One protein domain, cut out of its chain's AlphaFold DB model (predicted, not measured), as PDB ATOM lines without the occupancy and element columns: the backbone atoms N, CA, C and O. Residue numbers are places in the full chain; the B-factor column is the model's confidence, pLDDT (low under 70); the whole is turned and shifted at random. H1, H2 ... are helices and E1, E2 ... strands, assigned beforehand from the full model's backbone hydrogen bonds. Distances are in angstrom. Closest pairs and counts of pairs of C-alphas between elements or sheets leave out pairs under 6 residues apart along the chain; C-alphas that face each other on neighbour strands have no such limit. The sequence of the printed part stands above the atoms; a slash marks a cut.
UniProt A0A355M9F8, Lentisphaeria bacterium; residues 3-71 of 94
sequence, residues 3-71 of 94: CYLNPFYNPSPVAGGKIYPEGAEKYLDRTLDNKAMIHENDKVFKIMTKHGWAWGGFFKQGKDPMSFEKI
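This is residues 3 to 71 of the 94 residues of a protein of Lentisphaeria bacterium (UniProt A0A355M9F8). Little regular structure is present: two small strand hairpins lie toward opposite ends of a loop-rich body, E1 and E2 with short helix H1 near them, E3 and E4 with H2 beside them. The 69 printed residues run E1, E2, H1, H2, E3, E4; both two-stranded sheets are antiparallel, and the class is mixed, with 25 residues in named elements. The whole is compact, radius of gyration of the C-alphas 11.6 A, spanning 32 by 25 by 18 A.

E1 is residues 12 to 14, from C-alpha 12 at (29.159, -45.713, -47.065); E2 is 18 to 20, H1 25 to 28. H2 is 43 to 50, 10.5 A long; E3 is 53 to 55; E4 is 67 to 70, 10.0 A, ending at C-alpha 70 (41.732, -39.149, -35.306).

In hairpin E1 and E2, N 14 and O 18 are 2.8 A apart, within hydrogen-bond range. The closest C-alphas of E2 and H1, Ile 19 and Glu 25, are 6.6 A apart. H1 and H2 are apart. The closest C-alphas of H2 and E3, Phe 45 and Trp 55, are 7.4 A apart. In hairpin E3 and E4, N 54 and O 69 are within range at 2.8 A. Residues 3 to 4 pair antiparallel with 67 to 68 of E4. In H2 every O i to N i+4 pair is within range; H1 is too short for one.

The C-alphas farthest apart, Gly 16 and Lys 50, are 33.9 A apart. The links H1 to H2 and E3 to E4 are long. The printed part has no cut, and no printed residue is under pLDDT 70.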
ATOM      1  N   CYS A   3      39.963 -45.403 -38.679       89.62
ATOM      2  CA  CYS A   3      39.460 -46.669 -38.160       89.62
ATOM      3  C   CYS A   3      38.071 -46.930 -38.743       89.62
ATOM      4  O   CYS A   3      37.233 -46.036 -38.711       89.62
ATOM      5  N   TYR A   4      37.830 -48.143 -39.246       90.75
ATOM      6  CA  TYR A   4      36.529 -48.561 -39.766       90.75
ATOM      7  C   TYR A   4      35.905 -49.618 -38.856       90.75
ATOM      8  O   TYR A   4      36.559 -50.605 -38.512       90.75
ATOM      9  N   LEU A   5      34.639 -49.435 -38.485       92.50
ATOM     10  CA  LEU A   5      33.912 -50.312 -37.570       92.50
ATOM     11  C   LEU A   5      32.660 -50.885 -38.234       92.50
ATOM     12  O   LEU A   5      31.812 -50.159 -38.748       92.50
ATOM     13  N   ASN A   6      32.558 -52.215 -38.206       93.88
ATOM     14  CA  ASN A   6      31.495 -52.995 -38.844       93.88
ATOM     15  C   ASN A   6      31.115 -52.487 -40.253       93.88
ATOM     16  O   ASN A   6      29.947 -52.159 -40.468       93.88
ATOM     17  N   PRO A   7      32.061 -52.435 -41.215       93.12
ATOM     18  CA  PRO A   7      31.838 -51.912 -42.563       93.12
ATOM     19  C   PRO A   7      30.515 -52.303 -43.219       93.12
ATOM     20  O   PRO A   7      29.799 -51.461 -43.742       93.12
ATOM     21  N   PHE A   8      30.170 -53.586 -43.146       96.00
ATOM     22  CA  PHE A   8      28.974 -54.125 -43.780       96.00
ATOM     23  C   PHE A   8      27.668 -53.603 -43.163       96.00
ATOM     24  O   PHE A   8      26.661 -53.515 -43.845       96.00
ATOM     25  N   TYR A   9      27.675 -53.253 -41.877       95.56
ATOM     26  CA  TYR A   9      26.501 -52.733 -41.169       95.56
ATOM     27  C   TYR A   9      26.491 -51.203 -41.104       95.56
ATOM     28  O   TYR A   9      25.480 -50.607 -40.759       95.56
ATOM     29  N   ASN A  10      27.599 -50.550 -41.453       94.38
ATOM     30  CA  ASN A  10      27.707 -49.096 -41.529       94.38
ATOM     31  C   ASN A  10      28.207 -48.690 -42.919       94.38
ATOM     32  O   ASN A  10      29.273 -48.084 -43.025       94.38
ATOM     33  N   PRO A  11      27.476 -49.069 -43.984       94.12
ATOM     34  CA  PRO A  11      27.932 -48.846 -45.341       94.12
ATOM     35  C   PRO A  11      28.037 -47.361 -45.650       94.12
ATOM     36  O   PRO A  11      27.346 -46.521 -45.065       94.12
ATOM     37  N   SER A  12      28.880 -47.066 -46.625       88.69
ATOM     38  CA  SER A  12      29.159 -45.713 -47.065       88.69
ATOM     39  C   SER A  12      29.087 -45.624 -48.588       88.69
ATOM     40  O   SER A  12      29.529 -46.553 -49.281       88.69
ATOM     41  N   PRO A  13      28.500 -44.549 -49.142       86.50
ATOM     42  CA  PRO A  13      28.570 -44.281 -50.566       86.50
ATOM     43  C   PRO A  13      30.020 -44.004 -50.979       86.50
ATOM     44  O   PRO A  13      30.713 -43.182 -50.383       86.50
ATOM     45  N   VAL A  14      30.467 -44.659 -52.045       83.94
ATOM     46  CA  VAL A  14      31.785 -44.435 -52.652       83.94
ATOM     47  C   VAL A  14      31.647 -43.736 -54.003       83.94
ATOM     48  O   VAL A  14      30.557 -43.612 -54.571       83.94
ATOM     49  N   ALA A  15      32.775 -43.263 -54.538       80.81
ATOM     50  CA  ALA A  15      32.817 -42.604 -55.838       80.81
ATOM     51  C   ALA A  15      32.145 -43.456 -56.933       80.81
ATOM     52  O   ALA A  15      32.315 -44.675 -56.997       80.81
ATOM     53  N   GLY A  16      31.376 -42.798 -57.804       80.25
ATOM     54  CA  GLY A  16      30.615 -43.468 -58.862       80.25
ATOM     55  C   GLY A  16      29.251 -44.011 -58.425       80.25
ATOM     56  O   GLY A  16      28.680 -44.825 -59.145       80.25
ATOM     57  N   GLY A  17      28.730 -43.585 -57.267       82.25
ATOM     58  CA  GLY A  17      27.367 -43.906 -56.818       82.25
ATOM     59  C   GLY A  17      27.189 -45.335 -56.305       82.25
ATOM     60  O   GLY A  17      26.061 -45.788 -56.128       82.25
ATOM     61  N   LYS A  18      28.291 -46.055 -56.080       88.19
ATOM     62  CA  LYS A  18      28.271 -47.404 -55.509       88.19
ATOM     63  C   LYS A  18      28.213 -47.340 -53.989       88.19
ATOM     64  O   LYS A  18      28.600 -46.342 -53.384       88.19
ATOM     65  N   ILE A  19      27.782 -48.436 -53.383       89.94
ATOM     66  CA  ILE A  19      27.786 -48.624 -51.936       89.94
ATOM     67  C   ILE A  19      28.909 -49.586 -51.582       89.94
ATOM     68  O   ILE A  19      29.113 -50.590 -52.263       89.94
ATOM     69  N   TYR A  20      29.653 -49.259 -50.531       89.56
ATOM     70  CA  TYR A  20      30.638 -50.159 -49.959       89.56
ATOM     71  C   TYR A  20      30.265 -50.506 -48.514       89.56
ATOM     72  O   TYR A  20      29.972 -49.597 -47.733       89.56
ATOM     73  N   PRO A  21      30.351 -51.787 -48.118       93.75
ATOM     74  CA  PRO A  21      30.542 -52.967 -48.970       93.75
ATOM     75  C   PRO A  21      29.340 -53.250 -49.888       93.75
ATOM     76  O   PRO A  21      28.224 -52.827 -49.603       93.75
ATOM     77  N   GLU A  22      29.564 -53.988 -50.973       93.94
ATOM     78  CA  GLU A  22      28.484 -54.460 -51.851       93.94
ATOM     79  C   GLU A  22      27.529 -55.393 -51.080       93.94
ATOM     80  O   GLU A  22      27.980 -56.220 -50.280       93.94
ATOM     81  N   GLY A  23      26.213 -55.256 -51.281       93.81
ATOM     82  CA  GLY A  23      25.196 -56.054 -50.578       93.81
ATOM     83  C   GLY A  23      24.773 -55.492 -49.212       93.81
ATOM     84  O   GLY A  23      23.942 -56.089 -48.518       93.81
ATOM     85  N   ALA A  24      25.345 -54.361 -48.796       94.69
ATOM     86  CA  ALA A  24      25.034 -53.695 -47.534       94.69
ATOM     87  C   ALA A  24      23.920 -52.637 -47.651       94.69
ATOM     88  O   ALA A  24      23.611 -51.965 -46.668       94.69
ATOM     89  N   GLU A  25      23.294 -52.476 -48.819       93.50
ATOM     90  CA  GLU A  25      22.423 -51.342 -49.170       93.50
ATOM     91  C   GLU A  25      21.265 -51.161 -48.186       93.50
ATOM     92  O   GLU A  25      20.884 -50.036 -47.874       93.50
ATOM     93  N   LYS A  26      20.749 -52.258 -47.622       94.19
ATOM     94  CA  LYS A  26      19.678 -52.202 -46.618       94.19
ATOM     95  C   LYS A  26      20.057 -51.411 -45.358       94.19
ATOM     96  O   LYS A  26      19.180 -50.849 -44.723       94.19
ATOM     97  N   TYR A  27      21.341 -51.356 -44.997       93.44
ATOM     98  CA  TYR A  27      21.825 -50.643 -43.808       93.44
ATOM     99  C   TYR A  27      22.120 -49.157 -44.068       93.44
ATOM    100  O   TYR A  27      22.558 -48.446 -43.159       93.44
ATOM    101  N   LEU A  28      21.867 -48.671 -45.292       90.25
ATOM    102  CA  LEU A  28      21.773 -47.234 -45.564       90.25
ATOM    103  C   LEU A  28      20.565 -46.612 -44.865       90.25
ATOM    104  O   LEU A  28      20.605 -45.431 -44.522       90.25
ATOM    105  N   ASP A  29      19.512 -47.398 -44.624       92.12
ATOM    106  CA  ASP A  29      18.421 -46.985 -43.755       92.12
ATOM    107  C   ASP A  29      18.907 -46.956 -42.301       92.12
ATOM    108  O   ASP A  29      19.041 -47.978 -41.626       92.12
ATOM    109  N   ARG A  30      19.187 -45.744 -41.821       90.56
ATOM    110  CA  ARG A  30      19.684 -45.487 -40.465       90.56
ATOM    111  C   ARG A  30      18.584 -45.497 -39.401       90.56
ATOM    112  O   ARG A  30      18.904 -45.279 -38.236       90.56
ATOM    113  N   THR A  31      17.326 -45.738 -39.781       93.12
ATOM    114  CA  THR A  31      16.225 -45.962 -38.828       93.12
ATOM    115  C   THR A  31      16.204 -47.391 -38.284       93.12
ATOM    116  O   THR A  31      15.586 -47.644 -37.251       93.12
ATOM    117  N   LEU A  32      16.914 -48.318 -38.939       92.50
ATOM    118  CA  LEU A  32      17.096 -49.681 -38.455       92.50
ATOM    119  C   LEU A  32      17.915 -49.694 -37.161       92.50
ATOM    120  O   LEU A  32      18.980 -49.088 -37.093       92.50
ATOM    121  N   ASP A  33      17.449 -50.457 -36.175       91.06
ATOM    122  CA  ASP A  33      18.151 -50.685 -34.909       91.06
ATOM    123  C   ASP A  33      18.814 -52.071 -34.916       91.06
ATOM    124  O   ASP A  33      18.262 -53.078 -34.461       91.06
ATOM    125  N   ASN A  34      19.997 -52.155 -35.531       92.31
ATOM    126  CA  ASN A  34      20.818 -53.363 -35.536       92.31
ATOM    127  C   ASN A  34      22.022 -53.173 -34.609       92.31
ATOM    128  O   ASN A  34      22.754 -52.202 -34.735       92.31
ATOM    129  N   LYS A  35      22.315 -54.158 -33.750       89.44
ATOM    130  CA  LYS A  35      23.437 -54.103 -32.789       89.44
ATOM    131  C   LYS A  35      24.817 -53.812 -33.400       89.44
ATOM    132  O   LYS A  35      25.719 -53.416 -32.670       89.44
ATOM    133  N   ALA A  36      25.018 -54.079 -34.690       93.25
ATOM    134  CA  ALA A  36      26.274 -53.806 -35.385       93.25
ATOM    135  C   ALA A  36      26.321 -52.411 -36.047       93.25
ATOM    136  O   ALA A  36      27.395 -51.997 -36.503       93.25
ATOM    137  N   MET A  37      25.195 -51.693 -36.089       95.12
ATOM    138  CA  MET A  37      25.107 -50.304 -36.538       95.12
ATOM    139  C   MET A  37      25.574 -49.351 -35.437       95.12
ATOM    140  O   MET A  37      25.469 -49.648 -34.253       95.12
ATOM    141  N   ILE A  38      26.141 -48.222 -35.852       93.44
ATOM    142  CA  ILE A  38      26.666 -47.192 -34.952       93.44
ATOM    143  C   ILE A  38      25.747 -45.982 -34.998       93.44
ATOM    144  O   ILE A  38      25.767 -45.232 -35.968       93.44
ATOM    145  N   HIS A  39      24.957 -45.759 -33.967       92.00
ATOM    146  CA  HIS A  39      24.100 -44.589 -33.865       92.00
ATOM    147  C   HIS A  39      24.760 -43.493 -33.033       92.00
ATOM    148  O   HIS A  39      25.699 -43.709 -32.258       92.00
ATOM    149  N   GLU A  40      24.249 -42.278 -33.202       89.00
ATOM    150  CA  GLU A  40      24.584 -41.196 -32.295       89.00
ATOM    151  C   GLU A  40      24.255 -41.616 -30.853       89.00
ATOM    152  O   GLU A  40      23.245 -42.266 -30.593       89.00
ATOM    153  N   ASN A  41      25.116 -41.239 -29.906       87.75
ATOM    154  CA  ASN A  41      24.997 -41.559 -28.480       87.75
ATOM    155  C   ASN A  41      25.204 -43.029 -28.077       87.75
ATOM    156  O   ASN A  41      25.154 -43.324 -26.870       87.75
ATOM    157  N   ASP A  42      25.553 -43.913 -29.015       92.50
ATOM    158  CA  ASP A  42      26.013 -45.262 -28.692       92.50
ATOM    159  C   ASP A  42      27.273 -45.252 -27.823       92.50
ATOM    160  O   ASP A  42      28.067 -44.307 -27.809       92.50
ATOM    161  N   LYS A  43      27.503 -46.355 -27.103       93.75
ATOM    162  CA  LYS A  43      28.703 -46.518 -26.264       93.75
ATOM    163  C   LYS A  43      29.992 -46.344 -27.073       93.75
ATOM    164  O   LYS A  43      30.923 -45.704 -26.590       93.75
ATOM    165  N   VAL A  44      30.029 -46.885 -28.296       92.25
ATOM    166  CA  VAL A  44      31.187 -46.769 -29.194       92.25
ATOM    167  C   VAL A  44      31.380 -45.336 -29.686       92.25
ATOM    168  O   VAL A  44      32.498 -44.832 -29.669       92.25
ATOM    169  N   PHE A  45      30.294 -44.640 -30.022       90.75
ATOM    170  CA  PHE A  45      30.345 -43.227 -30.372       90.75
ATOM    171  C   PHE A  45      30.940 -42.406 -29.220       90.75
ATOM    172  O   PHE A  45      31.937 -41.713 -29.406       90.75
ATOM    173  N   LYS A  46      30.393 -42.561 -28.007       89.62
ATOM    174  CA  LYS A  46      30.817 -41.814 -26.811       89.62
ATOM    175  C   LYS A  46      32.275 -42.060 -26.432       89.62
ATOM    176  O   LYS A  46      32.968 -41.120 -26.061       89.62
ATOM    177  N   ILE A  47      32.750 -43.307 -26.487       91.38
ATOM    178  CA  ILE A  47      34.139 -43.607 -26.109       91.38
ATOM    179  C   ILE A  47      35.127 -43.065 -27.145       91.38
ATOM    180  O   ILE A  47      36.151 -42.499 -26.773       91.38
ATOM    181  N   MET A  48      34.804 -43.175 -28.436       90.00
ATOM    182  CA  MET A  48      35.674 -42.695 -29.508       90.00
ATOM    183  C   MET A  48      35.777 -41.165 -29.483       90.00
ATOM    184  O   MET A  48      36.888 -40.630 -29.466       90.00
ATOM    185  N   THR A  49      34.652 -40.452 -29.381       86.62
ATOM    186  CA  THR A  49      34.646 -38.979 -29.319       86.62
ATOM    187  C   THR A  49      35.334 -38.450 -28.065       86.62
ATOM    188  O   THR A  49      36.178 -37.556 -28.163       86.62
ATOM    189  N   LYS A  50      35.111 -39.088 -26.904       85.88
ATOM    190  CA  LYS A  50      35.838 -38.785 -25.658       85.88
ATOM    191  C   LYS A  50      37.360 -38.824 -25.836       85.88
ATOM    192  O   LYS A  50      38.059 -38.043 -25.202       85.88
ATOM    193  N   HIS A  51      37.872 -39.705 -26.695       85.94
ATOM    194  CA  HIS A  51      39.304 -39.851 -26.979       85.94
ATOM    195  C   HIS A  51      39.781 -39.091 -28.230       85.94
ATOM    196  O   HIS A  51      40.859 -39.384 -28.766       85.94
ATOM    197  N   GLY A  52      38.999 -38.112 -28.692       84.50
ATOM    198  CA  GLY A  52      39.386 -37.186 -29.756       84.50
ATOM    199  C   GLY A  52      39.236 -37.744 -31.170       84.50
ATOM    200  O   GLY A  52      39.933 -37.294 -32.078       84.50
ATOM    201  N   TRP A  53      38.364 -38.732 -31.371       87.56
ATOM    202  CA  TRP A  53      38.012 -39.215 -32.705       87.56
ATOM    203  C   TRP A  53      36.758 -38.511 -33.228       87.56
ATOM    204  O   TRP A  53      35.751 -38.430 -32.528       87.56
ATOM    205  N   ALA A  54      36.805 -38.053 -34.474       87.12
ATOM    206  CA  ALA A  54      35.646 -37.565 -35.207       87.12
ATOM    207  C   ALA A  54      34.936 -38.740 -35.890       87.12
ATOM    208  O   ALA A  54      35.597 -39.615 -36.444       87.12
ATOM    209  N   TRP A  55      33.606 -38.771 -35.854       90.44
ATOM    210  CA  TRP A  55      32.817 -39.816 -36.510       90.44
ATOM    211  C   TRP A  55      32.358 -39.369 -37.903       90.44
ATOM    212  O   TRP A  55      31.759 -38.300 -38.041       90.44
ATOM    213  N   GLY A  56      32.586 -40.201 -38.921       86.12
ATOM    214  CA  GLY A  56      32.263 -39.900 -40.319       86.12
ATOM    215  C   GLY A  56      30.766 -39.846 -40.635       86.12
ATOM    216  O   GLY A  56      30.365 -39.262 -41.643       86.12
ATOM    217  N   GLY A  57      29.907 -40.365 -39.748       84.31
ATOM    218  CA  GLY A  57      28.446 -40.273 -39.880       84.31
ATOM    219  C   GLY A  57      27.894 -38.838 -39.885       84.31
ATOM    220  O   GLY A  57      26.785 -38.607 -40.374       84.31
ATOM    221  N   PHE A  58      28.672 -37.864 -39.397       82.19
ATOM    222  CA  PHE A  58      28.281 -36.452 -39.333       82.19
ATOM    223  C   PHE A  58      28.790 -35.581 -40.484       82.19
ATOM    224  O   PHE A  58      28.468 -34.394 -40.533       82.19
ATOM    225  N   PHE A  59      29.573 -36.120 -41.416       78.44
ATOM    226  CA  PHE A  59      30.099 -35.313 -42.516       78.44
ATOM    227  C   PHE A  59      28.963 -34.819 -43.428       78.44
ATOM    228  O   PHE A  59      28.049 -35.569 -43.761       78.44
ATOM    229  N   LYS A  60      28.979 -33.538 -43.823       71.88
ATOM    230  CA  LYS A  60      27.932 -32.967 -44.698       71.88
ATOM    231  C   LYS A  60      27.958 -33.586 -46.099       71.88
ATOM    232  O   LYS A  60      26.909 -33.835 -46.684       71.88
ATOM    233  N   GLN A  61      29.153 -33.856 -46.617       71.19
ATOM    234  CA  GLN A  61      29.386 -34.534 -47.890       71.19
ATOM    235  C   GLN A  61      30.212 -35.793 -47.639       71.19
ATOM    236  O   GLN A  61      31.085 -35.781 -46.776       71.19
ATOM    237  N   GLY A  62      29.931 -36.867 -48.382       75.56
ATOM    238  CA  GLY A  62      30.642 -38.135 -48.207       75.56
ATOM    239  C   GLY A  62      30.458 -38.726 -46.809       75.56
ATOM    240  O   GLY A  62      31.441 -39.115 -46.185       75.56
ATOM    241  N   LYS A  63      29.213 -38.740 -46.298       82.81
ATOM    242  CA  LYS A  63      28.879 -39.391 -45.023       82.81
ATOM    243  C   LYS A  63      29.442 -40.798 -45.002       82.81
ATOM    244  O   LYS A  63      29.122 -41.584 -45.884       82.81
ATOM    245  N   ASP A  64      30.189 -41.105 -43.954       86.50
ATOM    246  CA  ASP A  64      30.897 -42.369 -43.833       86.50
ATOM    247  C   ASP A  64      30.683 -42.983 -42.441       86.50
ATOM    248  O   ASP A  64      31.521 -42.848 -41.550       86.50
ATOM    249  N   PRO A  65      29.520 -43.616 -42.193       87.31
ATOM    250  CA  PRO A  65      29.136 -44.071 -40.855       87.31
ATOM    251  C   PRO A  65      30.058 -45.147 -40.271       87.31
ATOM    252  O   PRO A  65      30.088 -45.329 -39.052       87.31
ATOM    253  N   MET A  66      30.805 -45.866 -41.113       91.94
ATOM    254  CA  MET A  66      31.805 -46.842 -40.672       91.94
ATOM    255  C   MET A  66      33.042 -46.187 -40.057       91.94
ATOM    256  O   MET A  66      33.733 -46.869 -39.298       91.94
ATOM    257  N   SER A  67      33.367 -44.930 -40.381       92.12
ATOM    258  CA  SER A  67      34.682 -44.374 -40.064       92.12
ATOM    259  C   SER A  67      34.730 -43.517 -38.806       92.12
ATOM    260  O   SER A  67      33.840 -42.724 -38.497       92.12
ATOM    261  N   PHE A  68      35.839 -43.662 -38.089       90.56
ATOM    262  CA  PHE A  68      36.317 -42.715 -37.097       90.56
ATOM    263  C   PHE A  68      37.696 -42.218 -37.510       90.56
ATOM    264  O   PHE A  68      38.613 -43.008 -37.754       90.56
ATOM    265  N   GLU A  69      37.866 -40.902 -37.526       88.50
ATOM    266  CA  GLU A  69      39.127 -40.255 -37.848       88.50
ATOM    267  C   GLU A  69      39.708 -39.562 -36.617       88.50
ATOM    268  O   GLU A  69      39.085 -38.704 -35.995       88.50
ATOM    269  N   LYS A  70      40.947 -39.914 -36.271       84.06
ATOM    270  CA  LYS A  70      41.732 -39.149 -35.306       84.06
ATOM    271  C   LYS A  70      42.513 -38.082 -36.052       84.06
ATOM    272  O   LYS A  70      43.496 -38.409 -36.736       84.06
ATOM    273  N   ILE A  71      42.089 -36.833 -35.883       70.44
ATOM    274  CA  ILE A  71      42.803 -35.658 -36.379       70.44
ATOM    275  C   ILE A  71      44.033 -35.474 -35.492       70.44
ATOM    276  O   ILE A  71      43.962 -34.975 -34.371       70.44
TER     277      ILE A  71